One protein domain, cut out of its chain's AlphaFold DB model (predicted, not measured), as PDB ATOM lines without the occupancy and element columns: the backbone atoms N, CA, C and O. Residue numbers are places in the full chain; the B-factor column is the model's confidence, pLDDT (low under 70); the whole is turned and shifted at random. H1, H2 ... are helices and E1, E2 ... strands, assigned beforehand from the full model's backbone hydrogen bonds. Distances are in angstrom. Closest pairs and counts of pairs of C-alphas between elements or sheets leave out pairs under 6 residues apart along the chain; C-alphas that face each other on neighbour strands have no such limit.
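AT A GLANCE: This is residues 27 to 152 of the 279 residues of an uncharacterized protein of Acidobacteria bacterium (UniProt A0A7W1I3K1). A loose, open frame: the long strand hairpin of E2 and E3 and the short strand pair of E1 and E4 make one side, and helices H2 and H3, which form a corner, make the other. Between the two sides run the short helix H1 and the long unnamed stretch of residues 43 to 57, and few contacts join the parts. The printed part has 126 residues, with three named helices and four named strands in the order H1, H2, H3, E1, E2, E3, E4; there are two sheets of two strands, E1 - E4 and E2 - E3, both antiparallel. The class is mixed, helices and strands. The whole is loose, with a radius of gyration of the C-alphas of 19.4 A, and elongated, spanning 58 by 36 by 29 A.

IN THESE COORDINATES: The printed part begins at Arg 27, whose C-alpha is at (564.396, 685.699, 724.516). H1 is residues 36 to 42, 10.0 A from first to last C-alpha, and begins with C-alpha 36 at (579.272, 676.844, 728.530). H2, the longest helix, is residues 58 to 78 and measures 30.3 A from first to last C-alpha. H3 is residues 80 to 91 and measures 16.3 A. E1 is residues 99 to 107, 18.1 A long, and bends by 83 degrees at residue 103. E2 is residues 111 to 123, 36.3 A from C-alpha 111 at (553.929, 687.698, 729.817) to C-alpha 123. E3, the longest strand by residues, is residues 130 to 146; it measures 30.4 A and bends by 102 degrees at residue 142. E4 is residues 148 to 152, 13.0 A long, and ends with C-alpha 152 at (561.406, 669.086, 720.001).

HOW THE PARTS SIT: H1 touches no helix, and it is apart from E1, E2, E3 and E4. H2 and H3 are close but not clearly touching; their closest C-alphas, those of Ile 76 and Val 83, are 7.1 A apart. Their lines stand about perpendicular, at 82 degrees. H2 is apart from E1, E2, E3 and E4, and H3 is apart from E2, E3 and E4. In H1, H2 and H3 every O i to N i+4 pair is within hydrogen-bond range. E1 and E4 are antiparallel neighbours, with 124 degrees between their directions. Their C-alphas 104 and 151 face each other at 4.2 A, and N 105 and O 150, 2.9 A apart, are within hydrogen-bond range. E2 and E3 form a hairpin, antiparallel with 166 degrees between their directions. Across it, C-alphas 111 and 144 face each other at 4.2 A, and C-alphas 123 and 130 at 4.8 A. N 112 and O 143, 2.9 A apart, and N 131 and O 122, 2.8 A apart, are within hydrogen-bond range. E3 runs on into E4 across a break of 1 residue, at 58 degrees, and the two meet only through their link. The closest C-alphas of E1 and E3, those of Ala 107 and Tyr 146, are 5.6 A apart. E2 is apart from E4.

THE WHOLE: The two C-alphas farthest apart are those of Gly 97 and Pro 125, at 60.2 A. Residues 77 to 82, of which 80 to 82 belong to H3, stand free, and so do residues 94 to 99. The link from H1 to H2, 15 residues, is long; those from H2 to H3, E1 to E2 and E3 to E4 are tight. The printed part has no cut. The mean pLDDT of the printed part is 92.8, and no printed residue is under 70.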
ATOM      1  N   ARG A  27     563.907 687.012 724.973       90.69
ATOM      2  CA  ARG A  27     564.396 685.699 724.516       90.69
ATOM      3  C   ARG A  27     565.769 685.380 725.077       90.69
ATOM      4  O   ARG A  27     566.682 686.187 724.935       90.69
ATOM      5  N   SER A  28     565.906 684.192 725.658       89.50
ATOM      6  CA  SER A  28     567.179 683.670 726.159       89.50
ATOM      7  C   SER A  28     568.122 683.227 725.022       89.50
ATOM      8  O   SER A  28     567.827 683.386 723.835       89.50
ATOM      9  N   PHE A  29     569.287 682.701 725.400       86.50
ATOM     10  CA  PHE A  29     570.324 682.158 724.516       86.50
ATOM     11  C   PHE A  29     569.941 680.775 723.941       86.50
ATOM     12  O   PHE A  29     568.840 680.275 724.159       86.50
ATOM     13  N   ASP A  30     570.836 680.172 723.156       89.06
ATOM     14  CA  ASP A  30     570.623 678.873 722.502       89.06
ATOM     15  C   ASP A  30     570.616 677.702 723.514       89.06
ATOM     16  O   ASP A  30     571.289 677.744 724.544       89.06
ATOM     17  N   SER A  31     569.867 676.634 723.237       91.44
ATOM     18  CA  SER A  31     569.772 675.455 724.112       91.44
ATOM     19  C   SER A  31     570.981 674.522 724.047       91.44
ATOM     20  O   SER A  31     571.147 673.674 724.926       91.44
ATOM     21  N   ARG A  32     571.798 674.622 722.996       94.50
ATOM     22  CA  ARG A  32     572.856 673.651 722.714       94.50
ATOM     23  C   ARG A  32     573.985 673.709 723.746       94.50
ATOM     24  O   ARG A  32     574.312 674.788 724.260       94.50
ATOM     25  N   PRO A  33     574.617 672.567 724.059       93.44
ATOM     26  CA  PRO A  33     575.722 672.505 725.002       93.44
ATOM     27  C   PRO A  33     577.017 673.171 724.530       93.44
ATOM     28  O   PRO A  33     577.900 673.352 725.351       93.44
ATOM     29  N   ARG A  34     577.159 673.642 723.290       91.88
ATOM     30  CA  ARG A  34     578.291 674.505 722.902       91.88
ATOM     31  C   ARG A  34     578.342 675.794 723.733       91.88
ATOM     32  O   ARG A  34     579.407 676.382 723.907       91.88
ATOM     33  N   PHE A  35     577.214 676.192 724.327       90.75
ATOM     34  CA  PHE A  35     577.154 677.231 725.351       90.75
ATOM     35  C   PHE A  35     577.583 676.676 726.718       90.75
ATOM     36  O   PHE A  35     577.029 675.697 727.226       90.75
ATOM     37  N   ASN A  36     578.574 677.331 727.335       90.38
ATOM     38  CA  ASN A  36     579.272 676.844 728.530       90.38
ATOM     39  C   ASN A  36     578.331 676.435 729.675       90.38
ATOM     40  O   ASN A  36     578.485 675.365 730.260       90.38
ATOM     41  N   ASN A  37     577.344 677.262 729.995       91.25
ATOM     42  CA  ASN A  37     576.410 677.002 731.083       91.25
ATOM     43  C   ASN A  37     575.544 675.755 730.835       91.25
ATOM     44  O   ASN A  37     575.361 674.956 731.758       91.25
ATOM     45  N   ASN A  38     575.090 675.535 729.596       92.88
ATOM     46  CA  ASN A  38     574.357 674.324 729.217       92.88
ATOM     47  C   ASN A  38     575.255 673.082 729.317       92.88
ATOM     48  O   ASN A  38     574.852 672.078 729.908       92.88
ATOM     49  N   TYR A  39     576.498 673.160 728.824       95.62
ATOM     50  CA  TYR A  39     577.479 672.076 728.945       95.62
ATOM     51  C   TYR A  39     577.729 671.666 730.396       95.62
ATOM     52  O   TYR A  39     577.683 670.485 730.738       95.62
ATOM     53  N   ILE A  40     577.989 672.640 731.270       96.44
ATOM     54  CA  ILE A  40     578.239 672.394 732.691       96.44
ATOM     55  C   ILE A  40     576.987 671.788 733.351       96.44
ATOM     56  O   ILE A  40     577.105 670.829 734.119       96.44
ATOM     57  N   GLY A  41     575.788 672.242 732.968       94.44
ATOM     58  CA  GLY A  41     574.516 671.641 733.376       94.44
ATOM     59  C   GLY A  41     574.361 670.173 732.953       94.44
ATOM     60  O   GLY A  41     574.006 669.327 733.780       94.44
ATOM     61  N   LEU A  42     574.703 669.820 731.705       94.50
ATOM     62  CA  LEU A  42     574.689 668.425 731.229       94.50
ATOM     63  C   LEU A  42     575.628 667.515 732.030       94.50
ATOM     64  O   LEU A  42     575.374 666.315 732.145       94.50
ATOM     65  N   ARG A  43     576.683 668.085 732.621       96.62
ATOM     66  CA  ARG A  43     577.650 667.394 733.486       96.62
ATOM     67  C   ARG A  43     577.209 667.310 734.949       96.62
ATOM     68  O   ARG A  43     578.038 666.996 735.797       96.62
ATOM     69  N   ASN A  44     575.942 667.609 735.262       96.19
ATOM     70  CA  ASN A  44     575.415 667.677 736.630       96.19
ATOM     71  C   ASN A  44     576.188 668.677 737.510       96.19
ATOM     72  O   ASN A  44     576.444 668.428 738.691       96.19
ATOM     73  N   ARG A  45     576.630 669.795 736.936       96.19
ATOM     74  CA  ARG A  45     577.312 670.871 737.659       96.19
ATOM     75  C   ARG A  45     576.510 672.160 737.545       96.19
ATOM     76  O   ARG A  45     575.686 672.323 736.652       96.19
ATOM     77  N   ILE A  46     576.738 673.060 738.493       94.94
ATOM     78  CA  ILE A  46     576.072 674.359 738.541       94.94
ATOM     79  C   ILE A  46     576.949 675.351 737.784       94.94
ATOM     80  O   ILE A  46     578.124 675.501 738.112       94.94
ATOM     81  N   ALA A  47     576.375 676.014 736.787       93.12
ATOM     82  CA  ALA A  47     576.989 677.143 736.106       93.12
ATOM     83  C   ALA A  47     576.104 678.371 736.248       93.12
ATOM     84  O   ALA A  47     574.879 678.281 736.183       93.12
ATOM     85  N   VAL A  48     576.757 679.515 736.402       90.19
ATOM     86  CA  VAL A  48     576.116 680.819 736.393       90.19
ATOM     87  C   VAL A  48     576.860 681.658 735.369       90.19
ATOM     88  O   VAL A  48     578.054 681.907 735.516       90.19
ATOM     89  N   LEU A  49     576.156 682.042 734.309       87.88
ATOM     90  CA  LEU A  49     576.656 682.981 733.316       87.88
ATOM     91  C   LEU A  49     576.129 684.364 733.690       87.88
ATOM     92  O   LEU A  49     574.935 684.526 733.934       87.88
ATOM     93  N   SER A  50     577.027 685.340 733.762       87.56
ATOM     94  CA  SER A  50     576.688 686.734 734.026       87.56
ATOM     95  C   SER A  50     577.281 687.603 732.936       87.56
ATOM     96  O   SER A  50     578.463 687.482 732.614       87.56
ATOM     97  N   GLU A  51     576.450 688.478 732.386       84.69
ATOM     98  CA  GLU A  51     576.878 689.528 731.476       84.69
ATOM     99  C   GLU A  51     576.610 690.875 732.137       84.69
ATOM    100  O   GLU A  51     575.482 691.190 732.521       84.69
ATOM    101  N   ALA A  52     577.661 691.678 732.292       86.31
ATOM    102  CA  ALA A  52     577.499 693.054 732.724       86.31
ATOM    103  C   ALA A  52     576.837 693.865 731.601       86.31
ATOM    104  O   ALA A  52     577.157 693.681 730.425       86.31
ATOM    105  N   PHE A  53     575.948 694.791 731.964       83.56
ATOM    106  CA  PHE A  53     575.236 695.611 730.988       83.56
ATOM    107  C   PHE A  53     576.217 696.331 730.052       83.56
ATOM    108  O   PHE A  53     577.094 697.066 730.513       83.56
ATOM    109  N   ALA A  54     576.077 696.110 728.742       83.00
ATOM    110  CA  ALA A  54     577.077 696.518 727.753       83.00
ATOM    111  C   ALA A  54     577.333 698.034 727.737       83.00
ATOM    112  O   ALA A  54     578.458 698.456 727.479       83.00
ATOM    113  N   TYR A  55     576.308 698.820 728.072       86.69
ATOM    114  CA  TYR A  55     576.329 700.285 728.065       86.69
ATOM    115  C   TYR A  55     576.642 700.902 729.434       86.69
ATOM    116  O   TYR A  55     576.507 702.110 729.624       86.69
ATOM    117  N   ALA A  56     577.030 700.085 730.418       85.38
ATOM    118  CA  ALA A  56     577.631 700.587 731.646       85.38
ATOM    119  C   ALA A  56     579.098 700.979 731.400       85.38
ATOM    120  O   ALA A  56     579.786 700.395 730.553       85.38
ATOM    121  N   SER A  57     579.605 701.938 732.183       84.69
ATOM    122  CA  SER A  57     581.006 702.352 732.084       84.69
ATOM    123  C   SER A  57     581.941 701.151 732.276       84.69
ATOM    124  O   SER A  57     581.597 700.166 732.935       84.69
ATOM    125  N   PHE A  58     583.149 701.203 731.707       86.50
ATOM    126  CA  PHE A  58     584.125 700.122 731.897       86.50
ATOM    127  C   PHE A  58     584.376 699.840 733.386       86.50
ATOM    128  O   PHE A  58     584.333 698.686 733.810       86.50
ATOM    129  N   LYS A  59     584.540 700.896 734.193       90.75
ATOM    130  CA  LYS A  59     584.702 700.791 735.646       90.75
ATOM    131  C   LYS A  59     583.523 700.064 736.297       90.75
ATOM    132  O   LYS A  59     583.752 699.145 737.079       90.75
ATOM    133  N   ASP A  60     582.288 700.432 735.963       89.50
ATOM    134  CA  ASP A  60     581.100 699.822 736.573       89.50
ATOM    135  C   ASP A  60     580.942 698.356 736.174       89.50
ATOM    136  O   ASP A  60     580.608 697.531 737.020       89.50
ATOM    137  N   ARG A  61     581.258 697.999 734.921       90.88
ATOM    138  CA  ARG A  61     581.273 696.597 734.470       90.88
ATOM    139  C   ARG A  61     582.280 695.764 735.262       90.88
ATOM    140  O   ARG A  61     581.940 694.664 735.697       90.88
ATOM    141  N   ILE A  62     583.483 696.290 735.507       94.06
ATOM    142  CA  ILE A  62     584.493 695.620 736.344       94.06
ATOM    143  C   ILE A  62     584.009 695.475 737.789       94.06
ATOM    144  O   ILE A  62     584.092 694.381 738.348       94.06
ATOM    145  N   VAL A  63     583.480 696.544 738.391       93.56
ATOM    146  CA  VAL A  63     582.993 696.514 739.779       93.56
ATOM    147  C   VAL A  63     581.834 695.528 739.927       93.56
ATOM    148  O   VAL A  63     581.889 694.666 740.801       93.56
ATOM    149  N   ALA A  64     580.823 695.602 739.059       90.75
ATOM    150  CA  ALA A  64     579.658 694.722 739.096       90.75
ATOM    151  C   ALA A  64     580.053 693.250 738.923       90.75
ATOM    152  O   ALA A  64     579.631 692.408 739.711       90.75
ATOM    153  N   THR A  65     580.920 692.948 737.953       92.94
ATOM    154  CA  THR A  65     581.388 691.573 737.705       92.94
ATOM    155  C   THR A  65     582.216 691.043 738.877       92.94
ATOM    156  O   THR A  65     582.031 689.904 739.298       92.94
ATOM    157  N   SER A  66     583.087 691.876 739.458       94.38
ATOM    158  CA  SER A  66     583.911 691.492 740.615       94.38
ATOM    159  C   SER A  66     583.050 691.179 741.836       94.38
ATOM    160  O   SER A  66     583.222 690.133 742.457       94.38
ATOM    161  N   ARG A  67     582.075 692.047 742.141       94.00
ATOM    162  CA  ARG A  67     581.120 691.819 743.235       94.00
ATOM    163  C   ARG A  67     580.258 690.594 742.983       94.00
ATOM    164  O   ARG A  67     580.058 689.805 743.892       94.00
ATOM    165  N   PHE A  68     579.803 690.387 741.750       92.81
ATOM    166  CA  PHE A  68     579.040 689.196 741.404       92.81
ATOM    167  C   PHE A  68     579.828 687.909 741.683       92.81
ATOM    168  O   PHE A  68     579.296 686.987 742.297       92.81
ATOM    169  N   ILE A  69     581.102 687.846 741.284       94.75
ATOM    170  CA  ILE A  69     581.966 686.691 741.569       94.75
ATOM    171  C   ILE A  69     582.150 686.509 743.081       94.75
ATOM    172  O   ILE A  69     581.980 685.396 743.577       94.75
ATOM    173  N   GLU A  70     582.457 687.583 743.812       96.31
ATOM    174  CA  GLU A  70     582.627 687.563 745.271       96.31
ATOM    175  C   GLU A  70     581.380 687.014 745.981       96.31
ATOM    176  O   GLU A  70     581.484 686.090 746.788       96.31
ATOM    177  N   GLU A  71     580.189 687.491 745.610       95.38
ATOM    178  CA  GLU A  71     578.925 687.019 746.180       95.38
ATOM    179  C   GLU A  71     578.638 685.549 745.852       95.38
ATOM    180  O   GLU A  71     578.196 684.794 746.719       95.38
ATOM    181  N   ASN A  72     578.944 685.091 744.632       95.06
ATOM    182  CA  ASN A  72     578.809 683.673 744.285       95.06
ATOM    183  C   ASN A  72     579.749 682.798 745.128       95.06
ATOM    184  O   ASN A  72     579.336 681.745 745.618       95.06
ATOM    185  N   LEU A  73     580.997 683.229 745.332       96.56
ATOM    186  CA  LEU A  73     581.963 682.503 746.161       96.56
ATOM    187  C   LEU A  73     581.527 682.466 747.630       96.56
ATOM    188  O   LEU A  73     581.542 681.393 748.238       96.56
ATOM    189  N   ASN A  74     581.068 683.595 748.175       97.94
ATOM    190  CA  ASN A  74     580.530 683.683 749.532       97.94
ATOM    191  C   ASN A  74     579.310 682.771 749.708       97.94
ATOM    192  O   ASN A  74     579.233 682.010 750.677       97.94
ATOM    193  N   PHE A  75     578.388 682.773 748.741       96.88
ATOM    194  CA  PHE A  75     577.216 681.904 748.757       96.88
ATOM    195  C   PHE A  75     577.603 680.423 748.728       96.88
ATOM    196  O   PHE A  75     577.090 679.639 749.532       96.88
ATOM    197  N   ILE A  76     578.511 680.023 747.829       96.69
ATOM    198  CA  ILE A  76     578.976 678.633 747.723       96.69
ATOM    199  C   ILE A  76     579.685 678.209 749.008       96.69
ATOM    200  O   ILE A  76     579.436 677.105 749.485       96.69
ATOM    201  N   HIS A  77     580.518 679.072 749.597       98.00
ATOM    202  CA  HIS A  77     581.185 678.798 750.868       98.00
ATOM    203  C   HIS A  77     580.171 678.564 751.996       98.00
ATOM    204  O   HIS A  77     580.198 677.516 752.642       98.00
ATOM    205  N   ALA A  78     579.216 679.483 752.166       98.56
ATOM    206  CA  ALA A  78     578.177 679.387 753.189       98.56
ATOM    207  C   ALA A  78     577.240 678.178 752.996       98.56
ATOM    208  O   ALA A  78     576.678 677.663 753.962       98.56
ATOM    209  N   ASN A  79     577.077 677.694 751.758       98.25
ATOM    210  CA  ASN A  79     576.147 676.617 751.404       98.25
ATOM    211  C   ASN A  79     576.838 675.336 750.906       98.25
ATOM    212  O   ASN A  79     576.180 674.481 750.303       98.25
ATOM    213  N   ALA A  80     578.138 675.162 751.160       98.00
ATOM    214  CA  ALA A  80     578.953 674.120 750.528       98.00
ATOM    215  C   ALA A  80     578.368 672.705 750.686       98.00
ATOM    216  O   ALA A  80     578.318 671.936 749.724       98.00
ATOM    217  N   GLY A  81     577.857 672.370 751.877       98.50
ATOM    218  CA  GLY A  81     577.219 671.075 752.138       98.50
ATOM    219  C   GLY A  81     575.948 670.848 751.311       98.50
ATOM    220  O   GLY A  81     575.743 669.760 750.774       98.50
ATOM    221  N   LYS A  82     575.119 671.886 751.142       98.19
ATOM    222  CA  LYS A  82     573.903 671.824 750.317       98.19
ATOM    223  C   LYS A  82     574.253 671.679 748.838       98.19
ATOM    224  O   LYS A  82     573.672 670.830 748.167       98.19
ATOM    225  N   VAL A  83     575.215 672.464 748.350       97.50
ATOM    226  CA  VAL A  83     575.698 672.389 746.961       97.50
ATOM    227  C   VAL A  83     576.238 670.992 746.659       97.50
ATOM    228  O   VAL A  83     575.816 670.374 745.684       97.50
ATOM    229  N   ARG A  84     577.098 670.452 747.534       97.75
ATOM    230  CA  ARG A  84     577.640 669.095 747.394       97.75
ATOM    231  C   ARG A  84     576.530 668.048 747.328       97.75
ATOM    232  O   ARG A  84     576.511 667.259 746.392       97.75
ATOM    233  N   LYS A  85     575.567 668.100 748.252       98.31
ATOM    234  CA  LYS A  85     574.436 667.163 748.283       98.31
ATOM    235  C   LYS A  85     573.613 667.195 746.991       98.31
ATOM    236  O   LYS A  85     573.202 666.144 746.508       98.31
ATOM    237  N   VAL A  86     573.365 668.381 746.428       97.69
ATOM    238  CA  VAL A  86     572.632 668.525 745.157       97.69
ATOM    239  C   VAL A  86     573.417 667.910 743.997       97.69
ATOM    240  O   VAL A  86     572.837 667.175 743.198       97.69
ATOM    241  N   VAL A  87     574.725 668.168 743.923       97.31
ATOM    242  CA  VAL A  87     575.599 667.621 742.873       97.31
ATOM    243  C   VAL A  87     575.719 666.099 742.983       97.31
ATOM    244  O   VAL A  87     575.527 665.404 741.991       97.31
ATOM    245  N   GLU A  88     575.952 665.560 744.179       97.75
ATOM    246  CA  GLU A  88     576.035 664.111 744.415       97.75
ATOM    247  C   GLU A  88     574.713 663.402 744.087       97.75
ATOM    248  O   GLU A  88     574.710 662.341 743.461       97.75
ATOM    249  N   ALA A  89     573.574 664.007 744.441       97.88
ATOM    250  CA  ALA A  89     572.261 663.476 744.086       97.88
ATOM    251  C   ALA A  89     572.012 663.485 742.567       97.88
ATOM    252  O   ALA A  89     571.333 662.598 742.049       97.88
ATOM    253  N   ALA A  90     572.540 664.479 741.848       97.12
ATOM    254  CA  ALA A  90     572.468 664.533 740.391       97.12
ATOM    255  C   ALA A  90     573.390 663.487 739.737       97.12
ATOM    256  O   ALA A  90     572.947 662.784 738.829       97.12
ATOM    257  N   ASP A  91     574.615 663.322 740.245       97.38
ATOM    258  CA  ASP A  91     575.587 662.322 739.780       97.38
ATOM    259  C   ASP A  91     575.108 660.878 740.009       97.38
ATOM    260  O   ASP A  91     575.387 659.996 739.197       97.38
ATOM    261  N   GLY A  92     574.372 660.633 741.097       95.94
ATOM    262  CA  GLY A  92     573.791 659.328 741.425       95.94
ATOM    263  C   GLY A  92     572.447 659.030 740.752       95.94
ATOM    264  O   GLY A  92     571.914 657.930 740.919       95.94
ATOM    265  N   ARG A  93     571.861 659.981 740.012       95.56
ATOM    266  CA  ARG A  93     570.536 659.808 739.406       95.56
ATOM    267  C   ARG A  93     570.592 658.802 738.258       95.56
ATOM    268  O   ARG A  93     571.266 659.026 737.257       95.56
ATOM    269  N   GLN A  94     569.803 657.736 738.363       94.50
ATOM    270  CA  GLN A  94     569.609 656.801 737.261       94.50
ATOM    271  C   GLN A  94     568.787 657.460 736.145       94.50
ATOM    272  O   GLN A  94     567.694 657.967 736.395       94.50
ATOM    273  N   ILE A  95     569.313 657.434 734.921       96.62
ATOM    274  CA  ILE A  95     568.654 657.991 733.729       96.62
ATOM    275  C   ILE A  95     568.334 656.932 732.674       96.62
ATOM    276  O   ILE A  95     567.574 657.219 731.751       96.62
ATOM    277  N   ILE A  96     568.874 655.718 732.801       98.06
ATOM    278  CA  ILE A  96     568.622 654.623 731.857       98.06
ATOM    279  C   ILE A  96     567.115 654.359 731.773       98.06
ATOM    280  O   ILE A  96     566.423 654.265 732.786       98.06
ATOM    281  N   GLY A  97     566.600 654.286 730.548       97.75
ATOM    282  CA  GLY A  97     565.185 654.077 730.258       97.75
ATOM    283  C   GLY A  97     564.284 655.306 730.356       97.75
ATOM    284  O   GLY A  97     563.144 655.233 729.897       97.75
ATOM    285  N   THR A  98     564.782 656.433 730.868       97.56
ATOM    286  CA  THR A  98     564.082 657.724 730.768       97.56
ATOM    287  C   THR A  98     564.163 658.281 729.342       97.56
ATOM    288  O   THR A  98     564.888 657.743 728.503       97.56
ATOM    289  N   LYS A  99     563.413 659.350 729.052       97.50
ATOM    290  CA  LYS A  99     563.529 660.107 727.798       97.50
ATOM    291  C   LYS A  99     564.256 661.421 728.055       97.50
ATOM    292  O   LYS A  99     563.887 662.144 728.977       97.50
ATOM    293  N   LEU A 100     565.249 661.729 727.230       97.06
ATOM    294  CA  LEU A 100     565.970 663.001 727.255       97.06
ATOM    295  C   LEU A 100     565.867 663.687 725.890       97.06
ATOM    296  O   LEU A 100     565.721 663.015 724.869       97.06
ATOM    297  N   GLY A 101     565.912 665.020 725.893       96.81
ATOM    298  CA  GLY A 101     565.909 665.822 724.671       96.81
ATOM    299  C   GLY A 101     567.208 665.653 723.885       96.81
ATOM    300  O   GLY A 101     568.287 665.679 724.475       96.81
ATOM    301  N   LEU A 102     567.084 665.475 722.572       97.50
ATOM    302  CA  LEU A 102     568.191 665.514 721.606       97.50
ATOM    303  C   LEU A 102     568.245 666.835 720.847       97.50
ATOM    304  O   LEU A 102     569.293 667.215 720.339       97.50
ATOM    305  N   ARG A 103     567.093 667.500 720.761       97.25
ATOM    306  CA  ARG A 103     566.910 668.813 720.160       97.25
ATOM    307  C   ARG A 103     565.928 669.590 721.003       97.25
ATOM    308  O   ARG A 103     564.998 669.003 721.572       97.25
ATOM    309  N   SER A 104     566.133 670.894 721.090       95.38
ATOM    310  CA  SER A 104     565.261 671.770 721.864       95.38
ATOM    311  C   SER A 104     564.992 673.077 721.136       95.38
ATOM    312  O   SER A 104     565.721 673.478 720.232       95.38
ATOM    313  N   GLN A 105     563.923 673.742 721.549       92.81
ATOM    314  CA  GLN A 105     563.604 675.099 721.134       92.81
ATOM    315  C   GLN A 105     563.224 675.938 722.351       92.81
ATOM    316  O   GLN A 105     562.903 675.407 723.415       92.81
ATOM    317  N   LEU A 106     563.249 677.258 722.192       92.25
ATOM    318  CA  LEU A 106     562.716 678.167 723.198       92.25
ATOM    319  C   LEU A 106     561.210 677.931 723.375       92.25
ATOM    320  O   LEU A 106     560.450 678.028 722.412       92.25
ATOM    321  N   ALA A 107     560.790 677.681 724.610       93.00
ATOM    322  CA  ALA A 107     559.388 677.542 724.972       93.00
ATOM    323  C   ALA A 107     558.777 678.923 725.236       93.00
ATOM    324  O   ALA A 107     559.400 679.767 725.887       93.00
ATOM    325  N   LYS A 108     557.553 679.154 724.747       92.81
ATOM    326  CA  LYS A 108     556.807 680.383 725.043       92.81
ATOM    327  C   LYS A 108     556.280 680.328 726.478       92.81
ATOM    328  O   LYS A 108     555.416 679.515 726.794       92.81
ATOM    329  N   GLY A 109     556.817 681.189 727.326       92.00
ATOM    330  CA  GLY A 109     556.381 681.429 728.693       92.00
ATOM    331  C   GLY A 109     555.281 682.495 728.798       92.00
ATOM    332  O   GLY A 109     554.728 682.936 727.783       92.00
ATOM    333  N   PRO A 110     554.932 682.898 730.033       93.19
ATOM    334  CA  PRO A 110     553.932 683.931 730.281       93.19
ATOM    335  C   PRO A 110     554.421 685.319 729.842       93.19
ATOM    336  O   PRO A 110     555.590 685.524 729.512       93.19
ATOM    337  N   GLU A 111     553.516 686.298 729.870       94.25
ATOM    338  CA  GLU A 111     553.929 687.698 729.817       94.25
ATOM    339  C   GLU A 111     554.568 688.120 731.137       94.25
ATOM    340  O   GLU A 111     553.980 687.946 732.207       94.25
ATOM    341  N   VAL A 112     555.730 688.751 731.039       93.06
ATOM    342  CA  VAL A 112     556.496 689.270 732.170       93.06
ATOM    343  C   VAL A 112     556.767 690.753 731.968       93.06
ATOM    344  O   VAL A 112     556.708 691.263 730.847       93.06
ATOM    345  N   GLU A 113     557.032 691.457 733.061       93.69
ATOM    346  CA  GLU A 113     557.505 692.835 733.006       93.69
ATOM    347  C   GLU A 113     559.031 692.839 732.892       93.69
ATOM    348  O   GLU A 113     559.728 692.347 733.777       93.69
ATOM    349  N   ILE A 114     559.543 693.400 731.799       91.75
ATOM    350  CA  ILE A 114     560.971 693.620 731.584       91.75
ATOM    351  C   ILE A 114     561.263 695.107 731.753       91.75
ATOM    352  O   ILE A 114     560.636 695.956 731.118       91.75
ATOM    353  N   LEU A 115     562.244 695.429 732.591       90.06
ATOM    354  CA  LEU A 115     562.731 696.796 732.743       90.06
ATOM    355  C   LEU A 115     563.678 697.136 731.590       90.06
ATOM    356  O   LEU A 115     564.858 696.788 731.618       90.06
ATOM    357  N   MET A 116     563.162 697.835 730.581       87.81
ATOM    358  CA  MET A 116     563.975 698.351 729.485       87.81
ATOM    359  C   MET A 116     564.753 699.587 729.945       87.81
ATOM    360  O   MET A 116     564.208 700.447 730.636       87.81
ATOM    361  N   GLY A 117     566.027 699.680 729.566       86.62
ATOM    362  CA  GLY A 117     566.857 700.863 729.806       86.62
ATOM    363  C   GLY A 117     566.953 701.728 728.557       86.62
ATOM    364  O   GLY A 117     567.084 701.194 727.456       86.62
ATOM    365  N   GLU A 118     566.911 703.046 728.725       87.06
ATOM    366  CA  GLU A 118     567.243 703.971 727.640       87.06
ATOM    367  C   GLU A 118     568.762 704.131 727.514       87.06
ATOM    368  O   GLU A 118     569.514 704.012 728.492       87.06
ATOM    369  N   THR A 119     569.208 704.417 726.295       88.94
ATOM    370  CA  THR A 119     570.600 704.732 725.993       88.94
ATOM    371  C   THR A 119     570.713 706.084 725.310       88.94
ATOM    372  O   THR A 119     569.780 706.555 724.658       88.94
ATOM    373  N   ILE A 120     571.865 706.720 725.487       91.19
ATOM    374  CA  ILE A 120     572.286 707.877 724.702       91.19
ATOM    375  C   ILE A 120     573.498 707.497 723.865       91.19
ATOM    376  O   ILE A 120     574.334 706.703 724.299       91.19
ATOM    377  N   GLU A 121     573.591 708.068 722.671       93.44
ATOM    378  CA  GLU A 121     574.775 707.922 721.834       93.44
ATOM    379  C   GLU A 121     575.880 708.881 722.285       93.44
ATOM    380  O   GLU A 121     575.646 710.068 722.509       93.44
ATOM    381  N   GLU A 122     577.105 708.371 722.351       91.31
ATOM    382  CA  GLU A 122     578.316 709.156 722.573       91.31
ATOM    383  C   GLU A 122     579.396 708.745 721.561       91.31
ATOM    384  O   GLU A 122     579.372 707.650 720.995       91.31
ATOM    385  N   LYS A 123     580.356 709.631 721.290       92.69
ATOM    386  CA  LYS A 123     581.526 709.313 720.466       92.69
ATOM    387  C   LYS A 123     582.660 708.827 721.354       92.69
ATOM    388  O   LYS A 123     583.059 709.529 722.278       92.69
ATOM    389  N   HIS A 124     583.213 707.655 721.046       87.31
ATOM    390  CA  HIS A 124     584.356 707.132 721.780       87.31
ATOM    391  C   HIS A 124     585.540 708.111 721.691       87.31
ATOM    392  O   HIS A 124     585.910 708.519 720.586       87.31
ATOM    393  N   PRO A 125     586.162 708.490 722.824       87.38
ATOM    394  CA  PRO A 125     587.115 709.600 722.864       87.38
ATOM    395  C   PRO A 125     588.444 709.316 722.147       87.38
ATOM    396  O   PRO A 125     589.210 710.245 721.916       87.38
ATOM    397  N   VAL A 126     588.739 708.052 721.811       89.94
ATOM    398  CA  VAL A 126     590.019 707.650 721.193       89.94
ATOM    399  C   VAL A 126     589.918 707.485 719.675       89.94
ATOM    400  O   VAL A 126     590.809 707.911 718.952       89.94
ATOM    401  N   ASP A 127     588.857 706.855 719.181       93.31
ATOM    402  CA  ASP A 127     588.711 706.425 717.780       93.31
ATOM    403  C   ASP A 127     587.398 706.917 717.137       93.31
ATOM    404  O   ASP A 127     587.158 706.673 715.957       93.31
ATOM    405  N   GLY A 128     586.552 707.639 717.883       92.00
ATOM    406  CA  GLY A 128     585.373 708.329 717.360       92.00
ATOM    407  C   GLY A 128     584.212 707.428 716.929       92.00
ATOM    408  O   GLY A 128     583.245 707.935 716.350       92.00
ATOM    409  N   HIS A 129     584.257 706.116 717.190       92.38
ATOM    410  CA  HIS A 129     583.106 705.255 716.907       92.38
ATOM    411  C   HIS A 129     581.922 705.618 717.820       92.38
ATOM    412  O   HIS A 129     582.110 706.106 718.935       92.38
ATOM    413  N   THR A 130     580.690 705.427 717.338       91.56
ATOM    414  CA  THR A 130     579.498 705.640 718.172       91.56
ATOM    415  C   THR A 130     579.396 704.521 719.201       91.56
ATOM    416  O   THR A 130     579.417 703.345 718.842       91.56
ATOM    417  N   MET A 131     579.263 704.895 720.466       88.88
ATOM    418  CA  MET A 131     578.912 704.009 721.567       88.88
ATOM    419  C   MET A 131     577.551 704.394 722.132       88.88
ATOM    420  O   MET A 131     577.117 705.534 722.001       88.88
ATOM    421  N   GLU A 132     576.920 703.453 722.820       89.81
ATOM    422  CA  GLU A 132     575.726 703.709 723.614       89.81
ATOM    423  C   GLU A 132     576.080 703.684 725.103       89.81
ATOM    424  O   GLU A 132     576.828 702.814 725.563       89.81
ATOM    425  N   LEU A 133     575.516 704.623 725.859       87.12
ATOM    426  CA  LEU A 133     575.630 704.698 727.310       87.12
ATOM    427  C   LEU A 133     574.256 704.609 727.957       87.12
ATOM    428  O   LEU A 133     573.313 705.274 727.536       87.12
ATOM    429  N   ARG A 134     574.156 703.796 729.010       86.56
ATOM    430  CA  ARG A 134     572.934 703.645 729.804       86.56
ATOM    431  C   ARG A 134     572.571 704.969 730.477       86.56
ATOM    432  O   ARG A 134     573.425 705.564 731.131       86.56
ATOM    433  N   THR A 135     571.301 705.357 730.434       88.00
ATOM    434  CA  THR A 135     570.763 706.414 731.306       88.00
ATOM    435  C   THR A 135     570.109 705.819 732.558       88.00
ATOM    436  O   THR A 135     569.955 704.605 732.706       88.00
ATOM    437  N   ASP A 136     569.689 706.662 733.497       87.12
ATOM    438  CA  ASP A 136     568.908 706.195 734.647       87.12
ATOM    439  C   ASP A 136     567.416 706.007 734.347       87.12
ATOM    440  O   ASP A 136     566.679 705.517 735.206       87.12
ATOM    441  N   ALA A 137     566.973 706.322 733.125       88.69
ATOM    442  CA  ALA A 137     565.605 706.080 732.704       88.69
ATOM    443  C   ALA A 137     565.346 704.578 732.536       88.69
ATOM    444  O   ALA A 137     566.110 703.838 731.908       88.69
ATOM    445  N   ARG A 138     564.234 704.134 733.123       87.12
ATOM    446  CA  ARG A 138     563.749 702.758 733.059       87.12
ATOM    447  C   ARG A 138     562.317 702.778 732.569       87.12
ATOM    448  O   ARG A 138     561.487 703.505 733.113       87.12
ATOM    449  N   LYS A 139     562.024 701.946 731.582       90.38
ATOM    450  CA  LYS A 139     560.697 701.796 731.004       90.38
ATOM    451  C   LYS A 139     560.247 700.345 731.174       90.38
ATOM    452  O   LYS A 139     560.740 699.475 730.457       90.38
ATOM    453  N   PRO A 140     559.343 700.060 732.122       92.62
ATOM    454  CA  PRO A 140     558.732 698.744 732.225       92.62
ATOM    455  C   PRO A 140     557.949 698.429 730.948       92.62
ATOM    456  O   PRO A 140     557.103 699.214 730.515       92.62
ATOM    457  N   GLU A 141     558.230 697.286 730.334       93.06
ATOM    458  CA  GLU A 141     557.507 696.785 729.171       93.06
ATOM    459  C   GLU A 141     557.007 695.369 729.459       93.06
ATOM    460  O   GLU A 141     557.787 694.486 729.819       93.06
ATOM    461  N   ARG A 142     555.699 695.141 729.289       94.56
ATOM    462  CA  ARG A 142     555.125 693.793 729.348       94.56
ATOM    463  C   ARG A 142     555.279 693.110 727.996       94.56
ATOM    464  O   ARG A 142     554.900 693.679 726.974       94.56
ATOM    465  N   MET A 143     555.839 691.907 727.996       93.50
ATOM    466  CA  MET A 143     556.055 691.112 726.786       93.50
ATOM    467  C   MET A 143     556.120 689.621 727.109       93.50
ATOM    468  O   MET A 143     556.370 689.245 728.253       93.50
ATOM    469  N   ALA A 144     555.933 688.770 726.100       93.56
ATOM    470  CA  ALA A 144     556.127 687.333 726.252       93.56
ATOM    471  C   ALA A 144     557.583 687.004 726.621       93.56
ATOM    472  O   ALA A 144     558.522 687.590 726.073       93.56
ATOM    473  N   GLU A 145     557.768 686.032 727.511       93.00
ATOM    474  CA  GLU A 145     559.079 685.503 727.872       93.00
ATOM    475  C   GLU A 145     559.358 684.181 727.155       93.00
ATOM    476  O   GLU A 145     558.525 683.287 727.102       93.00
ATOM    477  N   TYR A 146     560.571 684.028 726.648       92.12
ATOM    478  CA  TYR A 146     561.129 682.784 726.140       92.12
ATOM    479  C   TYR A 146     562.421 682.504 726.911       92.12
ATOM    480  O   TYR A 146     563.526 682.641 726.385       92.12
ATOM    481  N   GLY A 147     562.267 682.213 728.204       89.50
ATOM    482  CA  GLY A 147     563.362 682.021 729.161       89.50
ATOM    483  C   GLY A 147     563.758 680.558 729.373       89.50
ATOM    484  O   GLY A 147     564.820 680.274 729.924       89.50
ATOM    485  N   THR A 148     562.916 679.624 728.928       91.00
ATOM    486  CA  THR A 148     563.089 678.177 729.113       91.00
ATOM    487  C   THR A 148     563.065 677.439 727.782       91.00
ATOM    488  O   THR A 148     562.640 677.983 726.763       91.00
ATOM    489  N   PHE A 149     563.476 676.172 727.796       92.81
ATOM    490  CA  PHE A 149     563.517 675.320 726.612       92.81
ATOM    491  C   PHE A 149     562.556 674.140 726.737       92.81
ATOM    492  O   PHE A 149     562.360 673.600 727.827       92.81
ATOM    493  N   GLU A 150     562.010 673.713 725.606       94.94
ATOM    494  CA  GLU A 150     561.246 672.475 725.468       94.94
ATOM    495  C   GLU A 150     561.892 671.571 724.417       94.94
ATOM    496  O   GLU A 150     562.452 672.045 723.425       94.94
ATOM    497  N   ALA A 151     561.831 670.258 724.643       96.88
ATOM    498  CA  ALA A 151     562.390 669.290 723.711       96.88
ATOM    499  C   ALA A 151     561.493 669.168 722.473       96.88
ATOM    500  O   ALA A 151     560.307 668.864 722.589       96.88
ATOM    501  N   THR A 152     562.075 669.342 721.289       97.25
ATOM    502  CA  THR A 152     561.406 669.086 720.001       97.25
ATOM    503  C   THR A 152     561.616 667.651 719.537       97.25
ATOM    504  O   THR A 152     560.809 667.104 718.789       97.25
TER     505      THR A 152